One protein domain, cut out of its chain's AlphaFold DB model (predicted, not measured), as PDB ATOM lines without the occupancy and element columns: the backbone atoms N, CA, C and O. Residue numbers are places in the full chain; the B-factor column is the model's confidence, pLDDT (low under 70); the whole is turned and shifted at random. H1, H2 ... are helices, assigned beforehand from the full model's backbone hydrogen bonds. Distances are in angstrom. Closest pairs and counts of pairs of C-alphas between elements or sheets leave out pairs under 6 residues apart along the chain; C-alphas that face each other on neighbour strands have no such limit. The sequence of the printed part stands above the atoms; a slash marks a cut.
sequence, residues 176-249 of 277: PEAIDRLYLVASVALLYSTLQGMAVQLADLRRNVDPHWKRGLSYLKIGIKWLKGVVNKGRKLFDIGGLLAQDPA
ATOM      1  N   PRO A 176     -42.277  40.458  65.679       84.12
ATOM      2  CA  PRO A 176     -40.841  40.659  65.467       84.12
ATOM      3  C   PRO A 176     -40.042  39.361  65.321       84.12
ATOM      4  O   PRO A 176     -39.209  39.242  64.424       84.12
ATOM      5  N   GLU A 177     -40.330  38.352  66.145       87.38
ATOM      6  CA  GLU A 177     -39.611  37.078  66.084       87.38
ATOM      7  C   GLU A 177     -39.905  36.296  64.800       87.38
ATOM      8  O   GLU A 177     -39.026  35.630  64.249       87.38
ATOM      9  N   ALA A 178     -41.138  36.369  64.296       86.75
ATOM     10  CA  ALA A 178     -41.501  35.739  63.035       86.75
ATOM     11  C   ALA A 178     -40.802  36.424  61.851       86.75
ATOM     12  O   ALA A 178     -40.352  35.737  60.931       86.75
ATOM     13  N   ILE A 179     -40.648  37.752  61.901       84.75
ATOM     14  CA  ILE A 179     -39.861  38.512  60.921       84.75
ATOM     15  C   ILE A 179     -38.386  38.090  60.993       84.75
ATOM     16  O   ILE A 179     -37.790  37.808  59.953       84.75
ATOM     17  N   ASP A 180     -37.810  37.960  62.192       87.81
ATOM     18  CA  ASP A 180     -36.418  37.524  62.365       87.81
ATOM     19  C   ASP A 180     -36.179  36.111  61.805       87.81
ATOM     20  O   ASP A 180     -35.177  35.877  61.120       87.81
ATOM     21  N   ARG A 181     -37.117  35.179  62.034       89.88
ATOM     22  CA  ARG A 181     -37.078  33.812  61.483       89.88
ATOM     23  C   ARG A 181     -37.230  33.791  59.961       89.88
ATOM     24  O   ARG A 181     -36.534  33.031  59.294       89.88
ATOM     25  N   LEU A 182     -38.104  34.621  59.395       87.12
ATOM     26  CA  LEU A 182     -38.239  34.735  57.941       87.12
ATOM     27  C   LEU A 182     -36.962  35.308  57.314       87.12
ATOM     28  O   LEU A 182     -36.473  34.801  56.301       87.12
ATOM     29  N   TYR A 183     -36.387  36.330  57.946       87.44
ATOM     30  CA  TYR A 183     -35.164  36.959  57.469       87.44
ATOM     31  C   TYR A 183     -33.954  36.019  57.527       87.44
ATOM     32  O   TYR A 183     -33.057  36.137  56.691       87.44
ATOM     33  N   LEU A 184     -33.952  35.018  58.417       91.56
ATOM     34  CA  LEU A 184     -32.964  33.932  58.399       91.56
ATOM     35  C   LEU A 184     -32.964  33.184  57.065       91.56
ATOM     36  O   LEU A 184     -31.903  32.988  56.472       91.56
ATOM     37  N   VAL A 185     -34.142  32.801  56.571       90.94
ATOM     38  CA  VAL A 185     -34.274  32.074  55.300       90.94
ATOM     39  C   VAL A 185     -33.771  32.936  54.141       90.94
ATOM     40  O   VAL A 185     -32.979  32.465  53.320       90.94
ATOM     41  N   ALA A 186     -34.160  34.214  54.112       88.69
ATOM     42  CA  ALA A 186     -33.692  35.166  53.107       88.69
ATOM     43  C   ALA A 186     -32.165  35.366  53.167       88.69
ATOM     44  O   ALA A 186     -31.494  35.331  52.137       88.69
ATOM     45  N   SER A 187     -31.600  35.498  54.369       91.00
ATOM     46  CA  SER A 187     -30.160  35.680  54.588       91.00
ATOM     47  C   SER A 187     -29.350  34.465  54.134       91.00
ATOM     48  O   SER A 187     -28.331  34.623  53.460       91.00
ATOM     49  N   VAL A 188     -29.820  33.246  54.424       93.00
ATOM     50  CA  VAL A 188     -29.185  32.003  53.955       93.00
ATOM     51  C   VAL A 188     -29.264  31.891  52.433       93.00
ATOM     52  O   VAL A 188     -28.261  31.575  51.792       93.00
ATOM     53  N   ALA A 189     -30.416  32.196  51.831       92.44
ATOM     54  CA  ALA A 189     -30.574  32.177  50.379       92.44
ATOM     55  C   ALA A 189     -29.680  33.221  49.682       92.44
ATOM     56  O   ALA A 189     -29.090  32.928  48.634       92.44
ATOM     57  N   LEU A 190     -29.540  34.412  50.273       92.25
ATOM     58  CA  LEU A 190     -28.645  35.474  49.810       92.25
ATOM     59  C   LEU A 190     -27.183  35.034  49.882       92.25
ATOM     60  O   LEU A 190     -26.460  35.162  48.889       92.25
ATOM     61  N   LEU A 191     -26.752  34.486  51.021       94.31
ATOM     62  CA  LEU A 191     -25.399  33.968  51.209       94.31
ATOM     63  C   LEU A 191     -25.104  32.854  50.203       94.31
ATOM     64  O   LEU A 191     -24.136  32.945  49.453       94.31
ATOM     65  N   TYR A 192     -25.971  31.844  50.131       95.19
ATOM     66  CA  TYR A 192     -25.807  30.704  49.234       95.19
ATOM     67  C   TYR A 192     -25.707  31.140  47.771       95.19
ATOM     68  O   TYR A 192     -24.785  30.750  47.054       95.19
ATOM     69  N   SER A 193     -26.614  32.015  47.333       95.00
ATOM     70  CA  SER A 193     -26.591  32.555  45.974       95.00
ATOM     71  C   SER A 193     -25.333  33.382  45.716       95.00
ATOM     72  O   SER A 193     -24.724  33.263  44.659       95.00
ATOM     73  N   THR A 194     -24.887  34.185  46.680       94.81
ATOM     74  CA  THR A 194     -23.647  34.960  46.548       94.81
ATOM     75  C   THR A 194     -22.433  34.045  46.384       94.81
ATOM     76  O   THR A 194     -21.634  34.262  45.473       94.81
ATOM     77  N   LEU A 195     -22.329  32.987  47.196       96.19
ATOM     78  CA  LEU A 195     -21.254  31.995  47.111       96.19
ATOM     79  C   LEU A 195     -21.268  31.247  45.774       96.19
ATOM     80  O   LEU A 195     -20.219  31.081  45.157       96.19
ATOM     81  N   GLN A 196     -22.448  30.878  45.267       96.75
ATOM     82  CA  GLN A 196     -22.585  30.305  43.924       96.75
ATOM     83  C   GLN A 196     -22.106  31.282  42.844       96.75
ATOM     84  O   GLN A 196     -21.389  30.892  41.927       96.75
ATOM     85  N   GLY A 197     -22.445  32.568  42.957       95.50
ATOM     86  CA  GLY A 197     -21.967  33.588  42.028       95.50
ATOM     87  C   GLY A 197     -20.452  33.782  42.057       95.50
ATOM     88  O   GLY A 197     -19.839  33.952  41.003       95.50
ATOM     89  N   MET A 198     -19.840  33.720  43.243       95.31
ATOM     90  CA  MET A 198     -18.384  33.738  43.407       95.31
ATOM     91  C   MET A 198     -17.737  32.485  42.802       95.31
ATOM     92  O   MET A 198     -16.764  32.607  42.064       95.31
ATOM     93  N   ALA A 199     -18.301  31.296  43.027       95.75
ATOM     94  CA  ALA A 199     -17.803  30.052  42.437       95.75
ATOM     95  C   ALA A 199     -17.865  30.080  40.899       95.75
ATOM     96  O   ALA A 199     -16.900  29.719  40.230       95.75
ATOM     97  N   VAL A 200     -18.958  30.594  40.329       95.44
ATOM     98  CA  VAL A 200     -19.110  30.793  38.876       95.44
ATOM     99  C   VAL A 200     -18.054  31.748  38.316       95.44
ATOM    100  O   VAL A 200     -17.554  31.525  37.214       95.44
ATOM    101  N   GLN A 201     -17.710  32.805  39.058       94.12
ATOM    102  CA  GLN A 201     -16.631  33.722  38.690       94.12
ATOM    103  C   GLN A 201     -15.267  33.030  38.717       94.12
ATOM    104  O   GLN A 201     -14.500  33.188  37.775       94.12
ATOM    105  N   LEU A 202     -14.969  32.270  39.773       93.75
ATOM    106  CA  LEU A 202     -13.700  31.547  39.906       93.75
ATOM    107  C   LEU A 202     -13.544  30.437  38.859       93.75
ATOM    108  O   LEU A 202     -12.429  30.149  38.440       93.75
ATOM    109  N   ALA A 203     -14.650  29.849  38.408       94.06
ATOM    110  CA  ALA A 203     -14.676  28.877  37.319       94.06
ATOM    111  C   ALA A 203     -14.610  29.516  35.915       94.06
ATOM    112  O   ALA A 203     -14.730  28.799  34.926       94.06
ATOM    113  N   ASP A 204     -14.492  30.845  35.820       94.31
ATOM    114  CA  ASP A 204     -14.525  31.626  34.573       94.31
ATOM    115  C   ASP A 204     -15.796  31.412  33.717       94.31
ATOM    116  O   ASP A 204     -15.826  31.602  32.504       94.31
ATOM    117  N   LEU A 205     -16.914  31.053  34.359       95.25
ATOM    118  CA  LEU A 205     -18.206  30.831  33.693       95.25
ATOM    119  C   LEU A 205     -19.165  32.020  33.824       95.25
ATOM    120  O   LEU A 205     -20.315  31.943  33.375       95.25
ATOM    121  N   ARG A 206     -18.717  33.140  34.412       93.94
ATOM    122  CA  ARG A 206     -19.534  34.350  34.631       93.94
ATOM    123  C   ARG A 206     -20.255  34.801  33.356       93.94
ATOM    124  O   ARG A 206     -21.447  35.112  33.408       93.94
ATOM    125  N   ARG A 207     -19.559  34.816  32.212       92.88
ATOM    126  CA  ARG A 207     -20.092  35.341  30.938       92.88
ATOM    127  C   ARG A 207     -21.347  34.616  30.440       92.88
ATOM    128  O   ARG A 207     -22.134  35.200  29.703       92.88
ATOM    129  N   ASN A 208     -21.612  33.407  30.934       93.38
ATOM    130  CA  ASN A 208     -22.814  32.632  30.612       93.38
ATOM    131  C   ASN A 208     -24.103  33.180  31.260       93.38
ATOM    132  O   ASN A 208     -25.203  32.704  30.956       93.38
ATOM    133  N   VAL A 209     -23.985  34.107  32.218       93.69
ATOM    134  CA  VAL A 209     -25.114  34.737  32.935       93.69
ATOM    135  C   VAL A 209     -24.987  36.255  33.076       93.69
ATOM    136  O   VAL A 209     -25.992  36.940  33.300       93.69
ATOM    137  N   ASP A 210     -23.773  36.775  32.922       91.81
ATOM    138  CA  ASP A 210     -23.441  38.192  32.884       91.81
ATOM    139  C   ASP A 210     -22.557  38.468  31.651       91.81
ATOM    140  O   ASP A 210     -21.333  38.365  31.738       91.81
ATOM    141  N   PRO A 211     -23.157  38.771  30.485       86.56
ATOM    142  CA  PRO A 211     -22.447  38.816  29.203       86.56
ATOM    143  C   PRO A 211     -21.505  40.022  29.053       86.56
ATOM    144  O   PRO A 211     -20.754  40.099  28.084       86.56
ATOM    145  N   HIS A 212     -21.528  40.970  29.993       83.19
ATOM    146  CA  HIS A 212     -20.690  42.166  29.951       83.19
ATOM    147  C   HIS A 212     -19.195  41.818  29.994       83.19
ATOM    148  O   HIS A 212     -18.782  40.832  30.616       83.19
ATOM    149  N   TRP A 213     -18.356  42.653  29.370       81.00
ATOM    150  CA  TRP A 213     -16.903  42.442  29.350       81.00
ATOM    151  C   TRP A 213     -16.301  42.453  30.761       81.00
ATOM    152  O   TRP A 213     -15.591  41.514  31.126       81.00
ATOM    153  N   LYS A 214     -16.645  43.480  31.552       83.50
ATOM    154  CA  LYS A 214     -16.428  43.552  33.006       83.50
ATOM    155  C   LYS A 214     -17.623  42.964  33.754       83.50
ATOM    156  O   LYS A 214     -18.676  42.768  33.151       83.50
ATOM    157  N   ARG A 215     -17.468  42.679  35.052       89.00
ATOM    158  CA  ARG A 215     -18.585  42.237  35.896       89.00
ATOM    159  C   ARG A 215     -19.623  43.358  35.979       89.00
ATOM    160  O   ARG A 215     -19.363  44.386  36.592       89.00
ATOM    161  N   GLY A 216     -20.773  43.153  35.342       85.44
ATOM    162  CA  GLY A 216     -21.891  44.099  35.342       85.44
ATOM    163  C   GLY A 216     -22.962  43.758  36.379       85.44
ATOM    164  O   GLY A 216     -23.816  44.588  36.681       85.44
ATOM    165  N   LEU A 217     -22.935  42.538  36.926       89.06
ATOM    166  CA  LEU A 217     -23.878  42.060  37.936       89.06
ATOM    167  C   LEU A 217     -23.173  41.732  39.255       89.06
ATOM    168  O   LEU A 217     -22.069  41.190  39.267       89.06
ATOM    169  N   SER A 218     -23.855  41.971  40.380       89.69
ATOM    170  CA  SER A 218     -23.391  41.504  41.690       89.69
ATOM    171  C   SER A 218     -23.279  39.973  41.725       89.69
ATOM    172  O   SER A 218     -23.977  39.268  40.990       89.69
ATOM    173  N   TYR A 219     -22.434  39.437  42.614       93.25
ATOM    174  CA  TYR A 219     -22.309  37.980  42.772       93.25
ATOM    175  C   TYR A 219     -23.635  37.325  43.164       93.25
ATOM    176  O   TYR A 219     -23.958  36.269  42.632       93.25
ATOM    177  N   LEU A 220     -24.458  37.996  43.973       92.31
ATOM    178  CA  LEU A 220     -25.826  37.565  44.256       92.31
ATOM    179  C   LEU A 220     -26.636  37.340  42.966       92.31
ATOM    180  O   LEU A 220     -27.174  36.256  42.746       92.31
ATOM    181  N   LYS A 221     -26.680  38.335  42.068       91.69
ATOM    182  CA  LYS A 221     -27.426  38.245  40.799       91.69
ATOM    183  C   LYS A 221     -26.852  37.180  39.860       91.69
ATOM    184  O   LYS A 221     -27.621  36.473  39.208       91.69
ATOM    185  N   ILE A 222     -25.525  37.052  39.794       94.69
ATOM    186  CA  ILE A 222     -24.841  36.001  39.022       94.69
ATOM    187  C   ILE A 222     -25.264  34.624  39.537       94.69
ATOM    188  O   ILE A 222     -25.704  33.789  38.747       94.69
ATOM    189  N   GLY A 223     -25.189  34.403  40.847       95.44
ATOM    190  CA  GLY A 223     -25.531  33.128  41.461       95.44
ATOM    191  C   GLY A 223     -27.000  32.764  41.311       95.44
ATOM    192  O   GLY A 223     -27.296  31.647  40.904       95.44
ATOM    193  N   ILE A 224     -27.927  33.711  41.501       94.69
ATOM    194  CA  ILE A 224     -29.363  33.476  41.255       94.69
ATOM    195  C   ILE A 224     -29.601  33.050  39.800       94.69
ATOM    196  O   ILE A 224     -30.308  32.075  39.539       94.69
ATOM    197  N   LYS A 225     -29.005  33.752  38.826       95.69
ATOM    198  CA  LYS A 225     -29.123  33.381  37.406       95.69
ATOM    199  C   LYS A 225     -28.493  32.022  37.110       95.69
ATOM    200  O   LYS A 225     -29.007  31.285  36.266       95.69
ATOM    201  N   TRP A 226     -27.387  31.691  37.773       97.25
ATOM    202  CA  TRP A 226     -26.741  30.394  37.625       97.25
ATOM    203  C   TRP A 226     -27.616  29.268  38.165       97.25
ATOM    204  O   TRP A 226     -27.909  28.340  37.416       97.25
ATOM    205  N   LEU A 227     -28.115  29.407  39.396       96.81
ATOM    206  CA  LEU A 227     -29.003  28.459  40.071       96.81
ATOM    207  C   LEU A 227     -30.295  28.214  39.284       96.81
ATOM    208  O   LEU A 227     -30.695  27.067  39.105       96.81
ATOM    209  N   LYS A 228     -30.897  29.256  38.694       95.81
ATOM    210  CA  LYS A 228     -32.021  29.080  37.754       95.81
ATOM    211  C   LYS A 228     -31.647  28.191  36.564       95.81
ATOM    212  O   LYS A 228     -32.460  27.402  36.100       95.81
ATOM    213  N   GLY A 229     -30.419  28.303  36.061       96.50
ATOM    214  CA  GLY A 229     -29.900  27.425  35.016       96.50
ATOM    215  C   GLY A 229     -29.540  26.016  35.504       96.50
ATOM    216  O   GLY A 229     -29.597  25.092  34.702       96.50
ATOM    217  N   VAL A 230     -29.206  25.821  36.783       96.50
ATOM    218  CA  VAL A 230     -29.045  24.477  37.371       96.50
ATOM    219  C   VAL A 230     -30.374  23.731  37.290       96.50
ATOM    220  O   VAL A 230     -30.432  22.656  36.705       96.50
ATOM    221  N   VAL A 231     -31.453  24.360  37.764       95.62
ATOM    222  CA  VAL A 231     -32.799  23.766  37.766       95.62
ATOM    223  C   VAL A 231     -33.349  23.594  36.346       95.62
ATOM    224  O   VAL A 231     -33.800  22.515  35.984       95.62
ATOM    225  N   ASN A 232     -33.284  24.640  35.517       95.88
ATOM    226  CA  ASN A 232     -33.999  24.661  34.233       95.88
ATOM    227  C   ASN A 232     -33.169  24.173  33.038       95.88
ATOM    228  O   ASN A 232     -33.721  23.959  31.963       95.88
ATOM    229  N   LYS A 233     -31.839  24.101  33.168       94.69
ATOM    230  CA  LYS A 233     -30.914  23.792  32.058       94.69
ATOM    231  C   LYS A 233     -29.869  22.732  32.418       94.69
ATOM    232  O   LYS A 233     -28.918  22.565  31.661       94.69
ATOM    233  N   GLY A 234     -29.989  22.074  33.575       94.31
ATOM    234  CA  GLY A 234     -29.054  21.032  34.014       94.31
ATOM    235  C   GLY A 234     -27.614  21.517  34.199       94.31
ATOM    236  O   GLY A 234     -26.675  20.744  34.023       94.31
ATOM    237  N   ARG A 235     -27.402  22.808  34.499       95.38
ATOM    238  CA  ARG A 235     -26.047  23.314  34.774       95.38
ATOM    239  C   ARG A 235     -25.460  22.637  36.008       95.38
ATOM    240  O   ARG A 235     -26.182  22.288  36.936       95.38
ATOM    241  N   LYS A 236     -24.130  22.554  36.053       94.81
ATOM    242  CA  LYS A 236     -23.408  22.100  37.242       94.81
ATOM    243  C   LYS A 236     -23.737  22.997  38.439       94.81
ATOM    244  O   LYS A 236     -23.580  24.219  38.363       94.81
ATOM    245  N   LEU A 237     -24.152  22.376  39.538       96.69
ATOM    246  CA  LEU A 237     -24.167  23.008  40.849       96.69
ATOM    247  C   LEU A 237     -22.742  22.991  41.408       96.69
ATOM    248  O   LEU A 237     -22.098  21.942  41.404       96.69
ATOM    249  N   PHE A 238     -22.227  24.146  41.823       95.62
ATOM    250  CA  PHE A 238     -20.877  24.229  42.374       95.62
ATOM    251  C   PHE A 238     -20.870  23.934  43.869       95.62
ATOM    252  O   PHE A 238     -21.803  24.313  44.579       95.62
ATOM    253  N   ASP A 239     -19.784  23.330  44.346       92.62
ATOM    254  CA  ASP A 239     -19.487  23.282  45.772       92.62
ATOM    255  C   ASP A 239     -19.215  24.705  46.270       92.62
ATOM    256  O   ASP A 239     -18.501  25.485  45.633       92.62
ATOM    257  N   ILE A 240     -19.825  25.063  47.399       85.88
ATOM    258  CA  ILE A 240     -19.684  26.400  47.977       85.88
ATOM    259  C   ILE A 240     -18.417  26.483  48.834       85.88
ATOM    260  O   ILE A 240     -18.201  25.673  49.733       85.88
ATOM    261  N   GLY A 241     -17.580  27.481  48.549       87.06
ATOM    262  CA  GLY A 241     -16.451  27.870  49.394       87.06
ATOM    263  C   GLY A 241     -16.834  28.939  50.422       87.06
ATOM    264  O   GLY A 241     -18.005  29.274  50.593       87.06
ATOM    265  N   GLY A 242     -15.830  29.506  51.094       90.19
ATOM    266  CA  GLY A 242     -16.013  30.688  51.940       90.19
ATOM    267  C   GLY A 242     -16.205  31.977  51.132       90.19
ATOM    268  O   GLY A 242     -15.958  32.020  49.926       90.19
ATOM    269  N   LEU A 243     -16.612  33.051  51.817       92.31
ATOM    270  CA  LEU A 243     -16.606  34.400  51.246       92.31
ATOM    271  C   LEU A 243     -15.185  34.791  50.819       92.31
ATOM    272  O   LEU A 243     -14.211  34.497  51.516       92.31
ATOM    273  N   LEU A 244     -15.068  35.484  49.687       90.75
ATOM    274  CA  LEU A 244     -13.774  35.940  49.185       90.75
ATOM    275  C   LEU A 244     -13.277  37.146  49.987       90.75
ATOM    276  O   LEU A 244     -14.000  38.124  50.179       90.75
ATOM    277  N   ALA A 245     -12.016  37.087  50.421       84.06
ATOM    278  CA  ALA A 245     -11.363  38.189  51.126       84.06
ATOM    279  C   ALA A 245     -11.032  39.374  50.200       84.06
ATOM    280  O   ALA A 245     -10.955  40.513  50.653       84.06
ATOM    281  N   GLN A 246     -10.839  39.107  48.907       85.12
ATOM    282  CA  GLN A 246     -10.563  40.110  47.882       85.12
ATOM    283  C   GLN A 246     -11.524  39.921  46.712       85.12
ATOM    284  O   GLN A 246     -11.851  38.789  46.356       85.12
ATOM    285  N   ASP A 247     -11.970  41.028  46.120       87.62
ATOM    286  CA  ASP A 247     -12.841  40.996  44.948       87.62
ATOM    287  C   ASP A 247     -12.011  40.696  43.689       87.62
ATOM    288  O   ASP A 247     -11.214  41.545  43.284       87.62
ATOM    289  N   PRO A 248     -12.175  39.521  43.049       85.31
ATOM    290  CA  PRO A 248     -11.400  39.185  41.861       85.31
ATOM    291  C   PRO A 248     -11.833  40.000  40.634       85.31
ATOM    292  O   PRO A 248     -11.110  40.032  39.640       85.31
ATOM    293  N   ALA A 249     -13.015  40.629  40.657       83.62
ATOM    294  CA  ALA A 249     -13.492  41.460  39.559       83.62
ATOM    295  C   ALA A 249     -14.489  42.517  40.064       83.62
ATOM    296  O   ALA A 249     -15.678  42.216  40.171       83.62
TER     297      ALA A 249
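What this domain is: This is residues 176 to 249 of the 277 residues of the protein "Transposase" of Moorea sp. SIO3C2 (UniProt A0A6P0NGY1). A long straight helix, H1, is crossed near its far end at almost a right angle by a shorter helix, H2, while its first half, residues 176 to 188, sticks out as a bare arm. Two long loops complete the body round that crossing: residues 203 to 218 fold back from H1 to H2, and residues 234 to 249 run back past H1 on the side away from H2. The printed part has 74 residues with two named helices, H1 then H2, and no named strand; the class is all helix. It is only just compact, close to loose, with a radius of gyration of the C-alphas of 13.3 A, and spans 43 by 31 by 21 A, the arm making the length.

Where its parts are: Find C-alpha 176 at (-40.841, 40.659, 65.467); from there H1, residues 176 to 202, runs 38.4 A to C-alpha 202 at (-13.700, 31.547, 39.906). Then look at residues 219 to 233 for H2, 19.8 A long, which ends at C-alpha 233 at (-30.914, 23.792, 32.058).

How they stand to each other: Start on H1 at residues 190 to 200, with which alone it touches H2. The closest C-alphas of the two helices are those of Gly 197 and Gly 223, 3.6 A apart. Their lines are about perpendicular, at 82 degrees. In H2 every O i to N i+4 pair is within hydrogen-bond range; in H1, 22 of 23 are.

The domain as a whole: The two C-alphas farthest apart are those of Glu 177 and Trp 213, 43.5 A. Without the arm that stands free, the body's 61 residues span 31 by 25 by 18 A. The link from H1 to H2 is long, with 16 residues. The printed part has no cut, and no printed residue of this model has a pLDDT under 70.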